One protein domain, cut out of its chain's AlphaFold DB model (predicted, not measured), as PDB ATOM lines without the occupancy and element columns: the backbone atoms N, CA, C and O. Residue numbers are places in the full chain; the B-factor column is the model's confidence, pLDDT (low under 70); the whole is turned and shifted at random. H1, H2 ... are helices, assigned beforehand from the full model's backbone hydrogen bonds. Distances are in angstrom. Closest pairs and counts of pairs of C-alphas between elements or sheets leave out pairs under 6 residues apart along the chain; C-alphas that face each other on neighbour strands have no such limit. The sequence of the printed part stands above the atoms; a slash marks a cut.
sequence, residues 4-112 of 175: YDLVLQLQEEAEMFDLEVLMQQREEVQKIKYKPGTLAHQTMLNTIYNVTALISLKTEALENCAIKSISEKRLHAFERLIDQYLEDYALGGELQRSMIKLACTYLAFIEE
ATOM      1  N   TYR A   4       4.691   4.029   3.486       90.69
ATOM      2  CA  TYR A   4       3.488   3.199   3.546       90.69
ATOM      3  C   TYR A   4       3.585   1.979   2.618       90.69
ATOM      4  O   TYR A   4       3.380   0.860   3.078       90.69
ATOM      5  N   ASP A   5       3.975   2.180   1.354       91.44
ATOM      6  CA  ASP A   5       4.144   1.075   0.399       91.44
ATOM      7  C   ASP A   5       5.192   0.070   0.891       91.44
ATOM      8  O   ASP A   5       4.970  -1.136   0.823       91.44
ATOM      9  N   LEU A   6       6.314   0.563   1.436       93.81
ATOM     10  CA  LEU A   6       7.358  -0.309   1.970       93.81
ATOM     11  C   LEU A   6       6.881  -1.083   3.205       93.81
ATOM     12  O   LEU A   6       7.171  -2.267   3.313       93.81
ATOM     13  N   VAL A   7       6.149  -0.458   4.135       94.00
ATOM     14  CA  VAL A   7       5.624  -1.179   5.309       94.00
ATOM     15  C   VAL A   7       4.700  -2.312   4.876       94.00
ATOM     16  O   VAL A   7       4.838  -3.408   5.406       94.00
ATOM     17  N   LEU A   8       3.820  -2.091   3.892       93.19
ATOM     18  CA  LEU A   8       2.953  -3.151   3.371       93.19
ATOM     19  C   LEU A   8       3.754  -4.323   2.794       93.19
ATOM     20  O   LEU A   8       3.471  -5.469   3.130       93.19
ATOM     21  N   GLN A   9       4.779  -4.038   1.984       95.31
ATOM     22  CA  GLN A   9       5.665  -5.070   1.429       95.31
ATOM     23  C   GLN A   9       6.371  -5.860   2.536       95.31
ATOM     24  O   GLN A   9       6.353  -7.088   2.547       95.31
ATOM     25  N   LEU A  10       6.942  -5.158   3.518       96.56
ATOM     26  CA  LEU A  10       7.633  -5.792   4.638       96.56
ATOM     27  C   LEU A  10       6.675  -6.603   5.527       96.56
ATOM     28  O   LEU A  10       7.075  -7.634   6.060       96.56
ATOM     29  N   GLN A  11       5.427  -6.158   5.704       96.06
ATOM     30  CA  GLN A  11       4.405  -6.885   6.461       96.06
ATOM     31  C   GLN A  11       3.980  -8.175   5.755       96.06
ATOM     32  O   GLN A  11       3.874  -9.199   6.429       96.06
ATOM     33  N   GLU A  12       3.801  -8.137   4.430       96.56
ATOM     34  CA  GLU A  12       3.522  -9.317   3.599       96.56
ATOM     35  C   GLU A  12       4.667 -10.337   3.699       96.56
ATOM     36  O   GLU A  12       4.451 -11.500   4.032       96.56
ATOM     37  N   GLU A  13       5.919  -9.898   3.534       97.00
ATOM     38  CA  GLU A  13       7.084 -10.773   3.716       97.00
ATOM     39  C   GLU A  13       7.185 -11.328   5.149       97.00
ATOM     40  O   GLU A  13       7.589 -12.475   5.358       97.00
ATOM     41  N   ALA A  14       6.785 -10.541   6.153       97.06
ATOM     42  CA  ALA A  14       6.807 -10.939   7.556       97.06
ATOM     43  C   ALA A  14       5.692 -11.930   7.947       97.06
ATOM     44  O   ALA A  14       5.696 -12.417   9.086       97.06
ATOM     45  N   GLU A  15       4.739 -12.256   7.064       96.12
ATOM     46  CA  GLU A  15       3.682 -13.244   7.337       96.12
ATOM     47  C   GLU A  15       4.238 -14.640   7.630       96.12
ATOM     48  O   GLU A  15       3.642 -15.384   8.408       96.12
ATOM     49  N   MET A  16       5.424 -14.972   7.108       96.00
ATOM     50  CA  MET A  16       6.085 -16.251   7.397       96.00
ATOM     51  C   MET A  16       6.511 -16.419   8.866       96.00
ATOM     52  O   MET A  16       6.847 -17.528   9.282       96.00
ATOM     53  N   PHE A  17       6.519 -15.336   9.651       97.06
ATOM     54  CA  PHE A  17       6.852 -15.360  11.070       97.06
ATOM     55  C   PHE A  17       5.591 -15.228  11.920       97.06
ATOM     56  O   PHE A  17       4.916 -14.195  11.902       97.06
ATOM     57  N   ASP A  18       5.303 -16.260  12.710       96.81
ATOM     58  CA  ASP A  18       4.194 -16.246  13.657       96.81
ATOM     59  C   ASP A  18       4.457 -15.256  14.808       96.81
ATOM     60  O   ASP A  18       5.531 -15.248  15.416       96.81
ATOM     61  N   LEU A  19       3.477 -14.393  15.096       95.94
ATOM     62  CA  LEU A  19       3.631 -13.323  16.083       95.94
ATOM     63  C   LEU A  19       3.791 -13.864  17.512       95.94
ATOM     64  O   LEU A  19       4.614 -13.338  18.265       95.94
ATOM     65  N   GLU A  20       3.049 -14.908  17.885       96.75
ATOM     66  CA  GLU A  20       3.133 -15.508  19.219       96.75
ATOM     67  C   GLU A  20       4.495 -16.181  19.416       96.75
ATOM     68  O   GLU A  20       5.135 -15.991  20.453       96.75
ATOM     69  N   VAL A  21       4.996 -16.871  18.386       96.69
ATOM     70  CA  VAL A  21       6.336 -17.476  18.392       96.69
ATOM     71  C   VAL A  21       7.426 -16.414  18.554       96.69
ATOM     72  O   VAL A  21       8.342 -16.601  19.356       96.69
ATOM     73  N   LEU A  22       7.331 -15.281  17.850       96.12
ATOM     74  CA  LEU A  22       8.286 -14.174  18.002       96.12
ATOM     75  C   LEU A  22       8.267 -13.599  19.425       96.12
ATOM     76  O   LEU A  22       9.321 -13.363  20.025       96.12
ATOM     77  N   MET A  23       7.075 -13.384  19.986       95.94
ATOM     78  CA  MET A  23       6.919 -12.882  21.351       95.94
ATOM     79  C   MET A  23       7.507 -13.854  22.378       95.94
ATOM     80  O   MET A  23       8.254 -13.423  23.260       95.94
ATOM     81  N   GLN A  24       7.235 -15.150  22.221       96.62
ATOM     82  CA  GLN A  24       7.786 -16.199  23.072       96.62
ATOM     83  C   GLN A  24       9.313 -16.268  22.955       96.62
ATOM     84  O   GLN A  24      10.006 -16.286  23.969       96.62
ATOM     85  N   GLN A  25       9.862 -16.238  21.737       94.19
ATOM     86  CA  GLN A  25      11.308 -16.232  21.514       94.19
ATOM     87  C   GLN A  25      11.978 -15.059  22.238       94.19
ATOM     88  O   GLN A  25      13.011 -15.243  22.884       94.19
ATOM     89  N   ARG A  26      11.398 -13.855  22.152       95.06
ATOM     90  CA  ARG A  26      11.923 -12.678  22.856       95.06
ATOM     91  C   ARG A  26      11.958 -12.903  24.367       95.06
ATOM     92  O   ARG A  26      12.979 -12.613  24.986       95.06
ATOM     93  N   GLU A  27      10.876 -13.429  24.937       95.44
ATOM     94  CA  GLU A  27      10.779 -13.706  26.373       95.44
ATOM     95  C   GLU A  27      11.827 -14.735  26.827       95.44
ATOM     96  O   GLU A  27      12.527 -14.516  27.816       95.44
ATOM     97  N   GLU A  28      11.989 -15.831  26.083       95.19
ATOM     98  CA  GLU A  28      12.949 -16.886  26.418       95.19
ATOM     99  C   GLU A  28      14.397 -16.391  26.357       95.19
ATOM    100  O   GLU A  28      15.179 -16.630  27.279       95.19
ATOM    101  N   VAL A  29      14.759 -15.636  25.316       92.88
ATOM    102  CA  VAL A  29      16.116 -15.085  25.180       92.88
ATOM    103  C   VAL A  29      16.427 -14.098  26.312       92.88
ATOM    104  O   VAL A  29      17.544 -14.094  26.829       92.88
ATOM    105  N   GLN A  30      15.442 -13.311  26.763       90.12
ATOM    106  CA  GLN A  30      15.600 -12.363  27.875       90.12
ATOM    107  C   GLN A  30      15.830 -13.031  29.241       90.12
ATOM    108  O   GLN A  30      16.379 -12.395  30.144       90.12
ATOM    109  N   LYS A  31      15.444 -14.303  29.416       92.88
ATOM    110  CA  LYS A  31      15.693 -15.059  30.659       92.88
ATOM    111  C   LYS A  31      17.169 -15.428  30.825       92.88
ATOM    112  O   LYS A  31      17.620 -15.680  31.947       92.88
ATOM    113  N   ILE A  32      17.935 -15.449  29.734       91.81
ATOM    114  CA  ILE A  32      19.338 -15.853  29.740       91.81
ATOM    115  C   ILE A  32      20.225 -14.670  30.135       91.81
ATOM    116  O   ILE A  32      20.117 -13.571  29.600       91.81
ATOM    117  N   LYS A  33      21.149 -14.897  31.072       90.56
ATOM    118  CA  LYS A  33      22.115 -13.882  31.508       90.56
ATOM    119  C   LYS A  33      23.499 -14.201  30.966       90.56
ATOM    120  O   LYS A  33      24.128 -15.168  31.391       90.56
ATOM    121  N   TYR A  34      23.995 -13.343  30.083       91.75
ATOM    122  CA  TYR A  34      25.379 -13.379  29.617       91.75
ATOM    123  C   TYR A  34      26.208 -12.283  30.279       91.75
ATOM    124  O   TYR A  34      25.699 -11.225  30.650       91.75
ATOM    125  N   LYS A  35      27.516 -12.520  30.401       89.94
ATOM    126  CA  LYS A  35      28.452 -11.494  30.863       89.94
ATOM    127  C   LYS A  35      28.499 -10.345  29.834       89.94
ATOM    128  O   LYS A  35      28.749 -10.635  28.656       89.94
ATOM    129  N   PRO A  36      28.317  -9.076  30.245       87.81
ATOM    130  CA  PRO A  36      28.400  -7.930  29.343       87.81
ATOM    131  C   PRO A  36      29.712  -7.883  28.551       87.81
ATOM    132  O   PRO A  36      30.759  -8.319  29.035       87.81
ATOM    133  N   GLY A  37      29.638  -7.386  27.317       84.50
ATOM    134  CA  GLY A  37      30.776  -7.276  26.398       84.50
ATOM    135  C   GLY A  37      31.203  -8.575  25.702       84.50
ATOM    136  O   GLY A  37      31.991  -8.514  24.764       84.50
ATOM    137  N   THR A  38      30.682  -9.743  26.095       91.25
ATOM    138  CA  THR A  38      30.965 -11.009  25.391       91.25
ATOM    139  C   THR A  38      30.218 -11.113  24.061       91.25
ATOM    140  O   THR A  38      29.144 -10.533  23.908       91.25
ATOM    141  N   LEU A  39      30.736 -11.914  23.120       90.00
ATOM    142  CA  LEU A  39      30.051 -12.188  21.850       90.00
ATOM    143  C   LEU A  39      28.637 -12.743  22.078       90.00
ATOM    144  O   LEU A  39      27.695 -12.267  21.463       90.00
ATOM    145  N   ALA A  40      28.462 -13.672  23.024       91.75
ATOM    146  CA  ALA A  40      27.147 -14.229  23.350       91.75
ATOM    147  C   ALA A  40      26.158 -13.161  23.851       91.75
ATOM    148  O   ALA A  40      24.999 -13.153  23.444       91.75
ATOM    149  N   HIS A  41      26.623 -12.222  24.681       91.62
ATOM    150  CA  HIS A  41      25.811 -11.085  25.116       91.62
ATOM    151  C   HIS A  41      25.425 -10.173  23.944       91.62
ATOM    152  O   HIS A  41      24.276  -9.752  23.855       91.62
ATOM    153  N   GLN A  42      26.353  -9.894  23.025       91.25
ATOM    154  CA  GLN A  42      26.053  -9.093  21.834       91.25
ATOM    155  C   GLN A  42      25.059  -9.795  20.902       91.25
ATOM    156  O   GLN A  42      24.101  -9.171  20.452       91.25
ATOM    157  N   THR A  43      25.236 -11.096  20.662       91.69
ATOM    158  CA  THR A  43      24.297 -11.903  19.875       91.69
ATOM    159  C   THR A  43      22.906 -11.872  20.494       91.69
ATOM    160  O   THR A  43      21.941 -11.607  19.787       91.69
ATOM    161  N   MET A  44      22.799 -12.047  21.815       93.88
ATOM    162  CA  MET A  44      21.531 -11.944  22.541       93.88
ATOM    163  C   MET A  44      20.868 -10.571  22.344       93.88
ATOM    164  O   MET A  44      19.686 -10.514  22.012       93.88
ATOM    165  N   LEU A  45      21.617  -9.473  22.511       94.94
ATOM    166  CA  LEU A  45      21.093  -8.118  22.301       94.94
ATOM    167  C   LEU A  45      20.576  -7.930  20.870       94.94
ATOM    168  O   LEU A  45      19.451  -7.468  20.689       94.94
ATOM    169  N   ASN A  46      21.361  -8.332  19.865       94.56
ATOM    170  CA  ASN A  46      20.962  -8.253  18.459       94.56
ATOM    171  C   ASN A  46      19.707  -9.096  18.180       94.56
ATOM    172  O   ASN A  46      18.800  -8.631  17.497       94.56
ATOM    173  N   THR A  47      19.609 -10.307  18.739       94.69
ATOM    174  CA  THR A  47      18.419 -11.157  18.590       94.69
ATOM    175  C   THR A  47      17.183 -10.503  19.200       94.69
ATOM    176  O   THR A  47      16.167 -10.398  18.520       94.69
ATOM    177  N   ILE A  48      17.259 -10.026  20.447       96.31
ATOM    178  CA  ILE A  48      16.130  -9.350  21.108       96.31
ATOM    179  C   ILE A  48      15.693  -8.130  20.294       96.31
ATOM    180  O   ILE A  48      14.495  -7.903  20.116       96.31
ATOM    181  N   TYR A  49      16.655  -7.355  19.796       97.69
ATOM    182  CA  TYR A  49      16.390  -6.142  19.038       97.69
ATOM    183  C   TYR A  49      15.721  -6.431  17.692       97.69
ATOM    184  O   TYR A  49      14.672  -5.859  17.410       97.69
ATOM    185  N   ASN A  50      16.250  -7.383  16.920       97.06
ATOM    186  CA  ASN A  50      15.687  -7.756  15.622       97.06
ATOM    187  C   ASN A  50      14.288  -8.371  15.760       97.06
ATOM    188  O   ASN A  50      13.380  -8.005  15.019       97.06
ATOM    189  N   VAL A  51      14.081  -9.246  16.752       97.38
ATOM    190  CA  VAL A  51      12.752  -9.811  17.042       97.38
ATOM    191  C   VAL A  51      11.778  -8.712  17.469       97.38
ATOM    192  O   VAL A  51      10.629  -8.707  17.039       97.38
ATOM    193  N   THR A  52      12.224  -7.744  18.275       97.62
ATOM    194  CA  THR A  52      11.378  -6.609  18.680       97.62
ATOM    195  C   THR A  52      11.001  -5.735  17.487       97.62
ATOM    196  O   THR A  52       9.834  -5.382  17.363       97.62
ATOM    197  N   ALA A  53      11.946  -5.437  16.594       97.81
ATOM    198  CA  ALA A  53      11.679  -4.696  15.365       97.81
ATOM    199  C   ALA A  53      10.661  -5.424  14.473       97.81
ATOM    200  O   ALA A  53       9.749  -4.793  13.951       97.81
ATOM    201  N   LEU A  54      10.765  -6.751  14.357       97.12
ATOM    202  CA  LEU A  54       9.826  -7.557  13.580       97.12
ATOM    203  C   LEU A  54       8.426  -7.609  14.217       97.12
ATOM    204  O   LEU A  54       7.428  -7.504  13.510       97.12
ATOM    205  N   ILE A  55       8.334  -7.712  15.547       97.19
ATOM    206  CA  ILE A  55       7.058  -7.593  16.274       97.19
ATOM    207  C   ILE A  55       6.431  -6.216  16.019       97.19
ATOM    208  O   ILE A  55       5.240  -6.142  15.721       97.19
ATOM    209  N   SER A  56       7.218  -5.138  16.106       95.75
ATOM    210  CA  SER A  56       6.753  -3.782  15.797       95.75
ATOM    211  C   SER A  56       6.245  -3.684  14.363       95.75
ATOM    212  O   SER A  56       5.090  -3.333  14.180       95.75
ATOM    213  N   LEU A  57       7.020  -4.123  13.367       95.31
ATOM    214  CA  LEU A  57       6.597  -4.160  11.963       95.31
ATOM    215  C   LEU A  57       5.239  -4.863  11.780       95.31
ATOM    216  O   LEU A  57       4.366  -4.353  11.084       95.31
ATOM    217  N   LYS A  58       5.035  -6.014  12.434       94.38
ATOM    218  CA  LYS A  58       3.783  -6.786  12.340       94.38
ATOM    219  C   LYS A  58       2.598  -6.149  13.071       94.38
ATOM    220  O   LYS A  58       1.463  -6.531  12.805       94.38
ATOM    221  N   THR A  59       2.845  -5.240  14.009       91.75
ATOM    222  CA  THR A  59       1.806  -4.605  14.842       91.75
ATOM    223  C   THR A  59       1.622  -3.118  14.552       91.75
ATOM    224  O   THR A  59       0.723  -2.497  15.117       91.75
ATOM    225  N   GLU A  60       2.448  -2.553  13.672       82.56
ATOM    226  CA  GLU A  60       2.454  -1.137  13.327       82.56
ATOM    227  C   GLU A  60       1.115  -0.712  12.712       82.56
ATOM    228  O   GLU A  60       0.627  -1.310  11.748       82.56
ATOM    229  N   ALA A  61       0.533   0.359  13.253       72.06
ATOM    230  CA  ALA A  61      -0.650   0.983  12.682       72.06
ATOM    231  C   ALA A  61      -0.213   1.962  11.582       72.06
ATOM    232  O   ALA A  61       0.527   2.912  11.824       72.06
ATOM    233  N   LEU A  62      -0.705   1.766  10.357       67.44
ATOM    234  CA  LEU A  62      -0.264   2.494   9.157       67.44
ATOM    235  C   LEU A  62      -0.630   3.995   9.119       67.44
ATOM    236  O   LEU A  62      -0.417   4.665   8.106       67.44
ATOM    237  N   GLU A  63      -1.163   4.549  10.208       63.47
ATOM    238  CA  GLU A  63      -1.821   5.860  10.257       63.47
ATOM    239  C   GLU A  63      -0.865   7.045  10.003       63.47
ATOM    240  O   GLU A  63      -1.315   8.105   9.573       63.47
ATOM    241  N   ASN A  64       0.457   6.867  10.165       57.16
ATOM    242  CA  ASN A  64       1.458   7.943  10.036       57.16
ATOM    243  C   ASN A  64       2.487   7.768   8.891       57.16
ATOM    244  O   ASN A  64       3.350   8.629   8.702       57.16
ATOM    245  N   CYS A  65       2.418   6.691   8.097       58.75
ATOM    246  CA  CYS A  65       3.463   6.353   7.111       58.75
ATOM    247  C   CYS A  65       3.260   6.949   5.700       58.75
ATOM    248  O   CYS A  65       4.159   6.870   4.862       58.75
ATOM    249  N   ALA A  66       2.115   7.571   5.411       59.22
ATOM    250  CA  ALA A  66       1.728   7.925   4.037       59.22
ATOM    251  C   ALA A  66       2.485   9.120   3.413       59.22
ATOM    252  O   ALA A  66       2.425   9.313   2.202       59.22
ATOM    253  N   ILE A  67       3.198   9.936   4.204       63.41
ATOM    254  CA  ILE A  67       3.669  11.260   3.742       63.41
ATOM    255  C   ILE A  67       5.157  11.270   3.344       63.41
ATOM    256  O   ILE A  67       5.573  12.085   2.521       63.41
ATOM    257  N   LYS A  68       5.986  10.368   3.887       79.81
ATOM    258  CA  LYS A  68       7.437  10.355   3.619       79.81
ATOM    259  C   LYS A  68       7.784   9.407   2.466       79.81
ATOM    260  O   LYS A  68       7.422   8.232   2.487       79.81
ATOM    261  N   SER A  69       8.522   9.906   1.475       88.12
ATOM    262  CA  SER A  69       9.045   9.106   0.361       88.12
ATOM    263  C   SER A  69      10.381   8.446   0.706       88.12
ATOM    264  O   SER A  69      11.238   9.078   1.322       88.12
ATOM    265  N   ILE A  70      10.594   7.222   0.225       90.00
ATOM    266  CA  ILE A  70      11.875   6.512   0.268       90.00
ATOM    267  C   ILE A  70      12.486   6.485  -1.137       90.00
ATOM    268  O   ILE A  70      11.805   6.201  -2.128       90.00
ATOM    269  N   SER A  71      13.794   6.749  -1.218       94.12
ATOM    270  CA  SER A  71      14.576   6.543  -2.439       94.12
ATOM    271  C   SER A  71      14.737   5.049  -2.718       94.12
ATOM    272  O   SER A  71      15.438   4.352  -1.987       94.12
ATOM    273  N   GLU A  72      14.132   4.568  -3.803       94.00
ATOM    274  CA  GLU A  72      14.231   3.165  -4.239       94.00
ATOM    275  C   GLU A  72      15.677   2.761  -4.524       94.00
ATOM    276  O   GLU A  72      16.119   1.690  -4.125       94.00
ATOM    277  N   LYS A  73      16.471   3.664  -5.112       96.25
ATOM    278  CA  LYS A  73      17.908   3.439  -5.315       96.25
ATOM    279  C   LYS A  73      18.632   3.182  -3.990       96.25
ATOM    280  O   LYS A  73      19.506   2.320  -3.931       96.25
ATOM    281  N   ARG A  74      18.287   3.930  -2.933       95.31
ATOM    282  CA  ARG A  74      18.877   3.753  -1.596       95.31
ATOM    283  C   ARG A  74      18.415   2.441  -0.963       95.31
ATOM    284  O   ARG A  74      19.246   1.754  -0.380       95.31
ATOM    285  N   LEU A  75      17.138   2.087  -1.109       97.06
ATOM    286  CA  LEU A  75      16.596   0.817  -0.624       97.06
ATOM    287  C   LEU A  75      17.286  -0.380  -1.294       97.06
ATOM    288  O   LEU A  75      17.863  -1.207  -0.601       97.06
ATOM    289  N   HIS A  76      17.365  -0.409  -2.624       97.19
ATOM    290  CA  HIS A  76      18.033  -1.496  -3.347       97.19
ATOM    291  C   HIS A  76      19.533  -1.595  -3.051       97.19
ATOM    292  O   HIS A  76      20.097  -2.688  -2.995       97.19
ATOM    293  N   ALA A  77      20.206  -0.458  -2.844       97.62
ATOM    294  CA  ALA A  77      21.603  -0.463  -2.422       97.62
ATOM    295  C   ALA A  77      21.779  -1.103  -1.037       97.62
ATOM    296  O   ALA A  77      22.738  -1.851  -0.844       97.62
ATOM    297  N   PHE A  78      20.857  -0.831  -0.108       98.19
ATOM    298  CA  PHE A  78      20.829  -1.473   1.201       98.19
ATOM    299  C   PHE A  78      20.554  -2.971   1.084       98.19
ATOM    300  O   PHE A  78      21.343  -3.752   1.602       98.19
ATOM    301  N   GLU A  79      19.492  -3.364   0.373       97.62
ATOM    302  CA  GLU A  79      19.080  -4.764   0.187       97.62
ATOM    303  C   GLU A  79      20.228  -5.620  -0.347       97.62
ATOM    304  O   GLU A  79      20.558  -6.652   0.229       97.62
ATOM    305  N   ARG A  80      20.923  -5.132  -1.378       97.88
ATOM    306  CA  ARG A  80      22.098  -5.812  -1.931       97.88
ATOM    307  C   ARG A  80      23.208  -6.001  -0.895       97.88
ATOM    308  O   ARG A  80      23.835  -7.054  -0.858       97.88
ATOM    309  N   LEU A  81      23.501  -4.972  -0.097       97.81
ATOM    310  CA  LEU A  81      24.586  -5.029   0.884       97.81
ATOM    311  C   LEU A  81      24.233  -5.901   2.088       97.81
ATOM    312  O   LEU A  81      25.107  -6.606   2.586       97.81
ATOM    313  N   ILE A  82      22.980  -5.882   2.549       97.75
ATOM    314  CA  ILE A  82      22.562  -6.742   3.658       97.75
ATOM    315  C   ILE A  82      22.497  -8.204   3.225       97.75
ATOM    316  O   ILE A  82      22.946  -9.058   3.982       97.75
ATOM    317  N   ASP A  83      22.042  -8.489   2.003       96.81
ATOM    318  CA  ASP A  83      22.053  -9.848   1.457       96.81
ATOM    319  C   ASP A  83      23.485 -10.386   1.372       96.81
ATOM    320  O   ASP A  83      23.763 -11.470   1.881       96.81
ATOM    321  N   GLN A  84      24.420  -9.594   0.833       96.06
ATOM    322  CA  GLN A  84      25.836  -9.967   0.782       96.06
ATOM    323  C   GLN A  84      26.421 -10.192   2.184       96.06
ATOM    324  O   GLN A  84      27.058 -11.211   2.434       96.06
ATOM    325  N   TYR A  85      26.171  -9.274   3.122       95.31
ATOM    326  CA  TYR A  85      26.658  -9.400   4.496       95.31
ATOM    327  C   TYR A  85      26.132 -10.669   5.180       95.31
ATOM    328  O   TYR A  85      26.872 -11.359   5.882       95.31
ATOM    329  N   LEU A  86      24.852 -10.992   4.996       95.38
ATOM    330  CA  LEU A  86      24.256 -12.188   5.585       95.38
ATOM    331  C   LEU A  86      24.766 -13.470   4.920       95.38
ATOM    332  O   LEU A  86      24.952 -14.465   5.618       95.38
ATOM    333  N   GLU A  87      25.044 -13.454   3.619       93.62
ATOM    334  CA  GLU A  87      25.668 -14.590   2.937       93.62
ATOM    335  C   GLU A  87      27.082 -14.860   3.472       93.62
ATOM    336  O   GLU A  87      27.422 -16.007   3.762       93.62
ATOM    337  N   ASP A  88      27.870 -13.803   3.694       92.38
ATOM    338  CA  ASP A  88      29.260 -13.916   4.144       92.38
ATOM    339  C   ASP A  88      29.391 -14.269   5.638       92.38
ATOM    340  O   ASP A  88      30.332 -14.965   6.033       92.38
ATOM    341  N   TYR A  89      28.477 -13.776   6.485       89.31
ATOM    342  CA  TYR A  89      28.664 -13.786   7.944       89.31
ATOM    343  C   TYR A  89      27.538 -14.433   8.757       89.31
ATOM    344  O   TYR A  89      27.758 -14.742   9.935       89.31
ATOM    345  N   ALA A  90      26.332 -14.629   8.212       86.88
ATOM    346  CA  ALA A  90      25.247 -15.206   9.003       86.88
ATOM    347  C   ALA A  90      25.491 -16.699   9.249       86.88
ATOM    348  O   ALA A  90      25.624 -17.493   8.322       86.88
ATOM    349  N   LEU A  91      25.501 -17.090  10.524       80.94
ATOM    350  CA  LEU A  91      25.694 -18.484  10.937       80.94
ATOM    351  C   LEU A  91      24.402 -19.319  10.899       80.94
ATOM    352  O   LEU A  91      24.465 -20.537  11.051       80.94
ATOM    353  N   GLY A  92      23.232 -18.689  10.756       82.81
ATOM    354  CA  GLY A  92      21.950 -19.388  10.642       82.81
ATOM    355  C   GLY A  92      21.467 -19.554   9.207       82.81
ATOM    356  O   GLY A  92      22.040 -19.016   8.263       82.81
ATOM    357  N   GLY A  93      20.383 -20.318   9.061       91.19
ATOM    358  CA  GLY A  93      19.761 -20.586   7.765       91.19
ATOM    359  C   GLY A  93      18.870 -19.451   7.259       91.19
ATOM    360  O   GLY A  93      18.689 -18.429   7.924       91.19
ATOM    361  N   GLU A  94      18.256 -19.690   6.102       92.56
ATOM    362  CA  GLU A  94      17.406 -18.742   5.365       92.56
ATOM    363  C   GLU A  94      16.384 -18.008   6.240       92.56
ATOM    364  O   GLU A  94      16.303 -16.787   6.195       92.56
ATOM    365  N   LEU A  95      15.677 -18.711   7.132       92.56
ATOM    366  CA  LEU A  95      14.685 -18.079   8.009       92.56
ATOM    367  C   LEU A  95      15.301 -17.013   8.939       92.56
ATOM    368  O   LEU A  95      14.712 -15.956   9.160       92.56
ATOM    369  N   GLN A  96      16.502 -17.270   9.475       92.31
ATOM    370  CA  GLN A  96      17.205 -16.292  10.309       92.31
ATOM    371  C   GLN A  96      17.682 -15.103   9.469       92.31
ATOM    372  O   GLN A  96      17.583 -13.965   9.925       92.31
ATOM    373  N   ARG A  97      18.170 -15.359   8.251       95.69
ATOM    374  CA  ARG A  97      18.610 -14.314   7.317       95.69
ATOM    375  C   ARG A  97      17.446 -13.391   6.951       95.69
ATOM    376  O   ARG A  97      17.571 -12.183   7.136       95.69
ATOM    377  N   SER A  98      16.293 -13.947   6.572       96.50
ATOM    378  CA  SER A  98      15.074 -13.182   6.271       96.50
ATOM    379  C   SER A  98      14.610 -12.338   7.456       96.50
ATOM    380  O   SER A  98      14.316 -11.157   7.293       96.50
ATOM    381  N   MET A  99      14.619 -12.894   8.672       96.38
ATOM    382  CA  MET A  99      14.277 -12.139   9.884       96.38
ATOM    383  C   MET A  99      15.218 -10.948  10.108       96.38
ATOM    384  O   MET A  99      14.752  -9.848  10.400       96.38
ATOM    385  N   ILE A 100      16.537 -11.155   9.994       96.94
ATOM    386  CA  ILE A 100      17.518 -10.076  10.181       96.94
ATOM    387  C   ILE A 100      17.336  -9.014   9.096       96.94
ATOM    388  O   ILE A 100      17.301  -7.828   9.420       96.94
ATOM    389  N   LYS A 101      17.167  -9.426   7.835       98.06
ATOM    390  CA  LYS A 101      16.927  -8.518   6.713       98.06
ATOM    391  C   LYS A 101      15.698  -7.644   6.957       98.06
ATOM    392  O   LYS A 101      15.835  -6.425   6.959       98.06
ATOM    393  N   LEU A 102      14.541  -8.244   7.242       98.31
ATOM    394  CA  LEU A 102      13.295  -7.515   7.508       98.31
ATOM    395  C   LEU A 102      13.444  -6.530   8.668       98.31
ATOM    396  O   LEU A 102      13.094  -5.357   8.535       98.31
ATOM    397  N   ALA A 103      14.017  -6.984   9.788       98.19
ATOM    398  CA  ALA A 103      14.246  -6.137  10.951       98.19
ATOM    399  C   ALA A 103      15.148  -4.940  10.613       98.19
ATOM    400  O   ALA A 103      14.818  -3.802  10.939       98.19
ATOM    401  N   CYS A 104      16.269  -5.168   9.929       98.31
ATOM    402  CA  CYS A 104      17.199  -4.102   9.581       98.31
ATOM    403  C   CYS A 104      16.631  -3.141   8.522       98.31
ATOM    404  O   CYS A 104      16.851  -1.936   8.646       98.31
ATOM    405  N   THR A 105      15.869  -3.624   7.530       98.25
ATOM    406  CA  THR A 105      15.163  -2.759   6.565       98.25
ATOM    407  C   THR A 105      14.152  -1.869   7.285       98.25
ATOM    408  O   THR A 105      14.146  -0.652   7.088       98.25
ATOM    409  N   TYR A 106      13.346  -2.454   8.177       97.50
ATOM    410  CA  TYR A 106      12.375  -1.722   8.988       97.50
ATOM    411  C   TYR A 106      13.045  -0.633   9.837       97.50
ATOM    412  O   TYR A 106      12.641   0.529   9.808       97.50
ATOM    413  N   LEU A 107      14.132  -0.981  10.532       97.56
ATOM    414  CA  LEU A 107      14.885  -0.042  11.362       97.56
ATOM    415  C   LEU A 107      15.475   1.117  10.551       97.56
ATOM    416  O   LEU A 107      15.355   2.270  10.962       97.56
ATOM    417  N   ALA A 108      16.088   0.833   9.399       97.00
ATOM    418  CA  ALA A 108      16.776   1.845   8.601       97.00
ATOM    419  C   ALA A 108      15.820   2.803   7.878       97.00
ATOM    420  O   ALA A 108      16.105   3.999   7.785       97.00
ATOM    421  N   PHE A 109      14.704   2.296   7.348       95.50
ATOM    422  CA  PHE A 109      13.851   3.065   6.437       95.50
ATOM    423  C   PHE A 109      12.515   3.493   7.044       95.50
ATOM    424  O   PHE A 109      11.960   4.511   6.617       95.50
ATOM    425  N   ILE A 110      12.003   2.774   8.044       93.94
ATOM    426  CA  ILE A 110      10.714   3.083   8.673       93.94
ATOM    427  C   ILE A 110      10.933   3.797  10.002       93.94
ATOM    428  O   ILE A 110      10.627   4.987  10.089       93.94
ATOM    429  N   GLU A 111      11.548   3.116  10.969       93.00
ATOM    430  CA  GLU A 111      11.775   3.636  12.328       93.00
ATOM    431  C   GLU A 111      12.892   4.680  12.414       93.00
ATOM    432  O   GLU A 111      12.966   5.415  13.396       93.00
ATOM    433  N   GLU A 112      13.783   4.720  11.419       93.19
ATOM    434  CA  GLU A 112      14.988   5.561  11.423       93.19
ATOM    435  C   GLU A 112      15.822   5.359  12.710       93.19
ATOM    436  O   GLU A 112      16.382   6.296  13.282       93.19
TER     437      GLU A 112
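Overview. This is residues 4 to 112 of the 175 residues of an uncharacterized protein of Eubacterium limosum (UniProt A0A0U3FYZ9). H5 is the core, with H1, H3 and H4 packed around it; H3 crosses it steeply and H2 folds back along H3, away from H5. The printed part has 109 residues with five named helices, H1 to H5, and no named strand: all helix. It is compact, radius of gyration of the C-alphas 14.6 A, spanning 43 by 30 by 24 A.

Along the chain. H1, residues 4 to 16, begins at C-alpha 4 (3.488, 3.199, 3.546). H2 is residues 19 to 31, H3 39 to 59, 30.1 A long, and H4 72 to 89, 25.4 A. H5, residues 94 to 111, 24.1 A, ends at C-alpha 111 (11.775, 3.636, 12.328).

Arrangement. H1 touches H5 at a shallow tilt of 23 degrees, closest C-alphas Leu 10 and Leu 102, 6.6 A. H2 and H3 form a hairpin, closest C-alphas Arg 26 and Ile 48, 5.6 A. Residues 50 to 57 of H3 touch H5, closest C-alphas Asn 50 and Ala 103, 5.1 A. H4 and H5 form a hairpin, closest C-alphas Leu 86 and Arg 97, 6.3 A. Every O i to N i+4 pair is within hydrogen-bond range in H2, H3 and H4; H1 has 8 of 9, H5 13 of 14.

Size, cuts and confidence. The printed part has no cut. The H3 to H4 link is long; its residues 62 to 67 have pLDDT under 70.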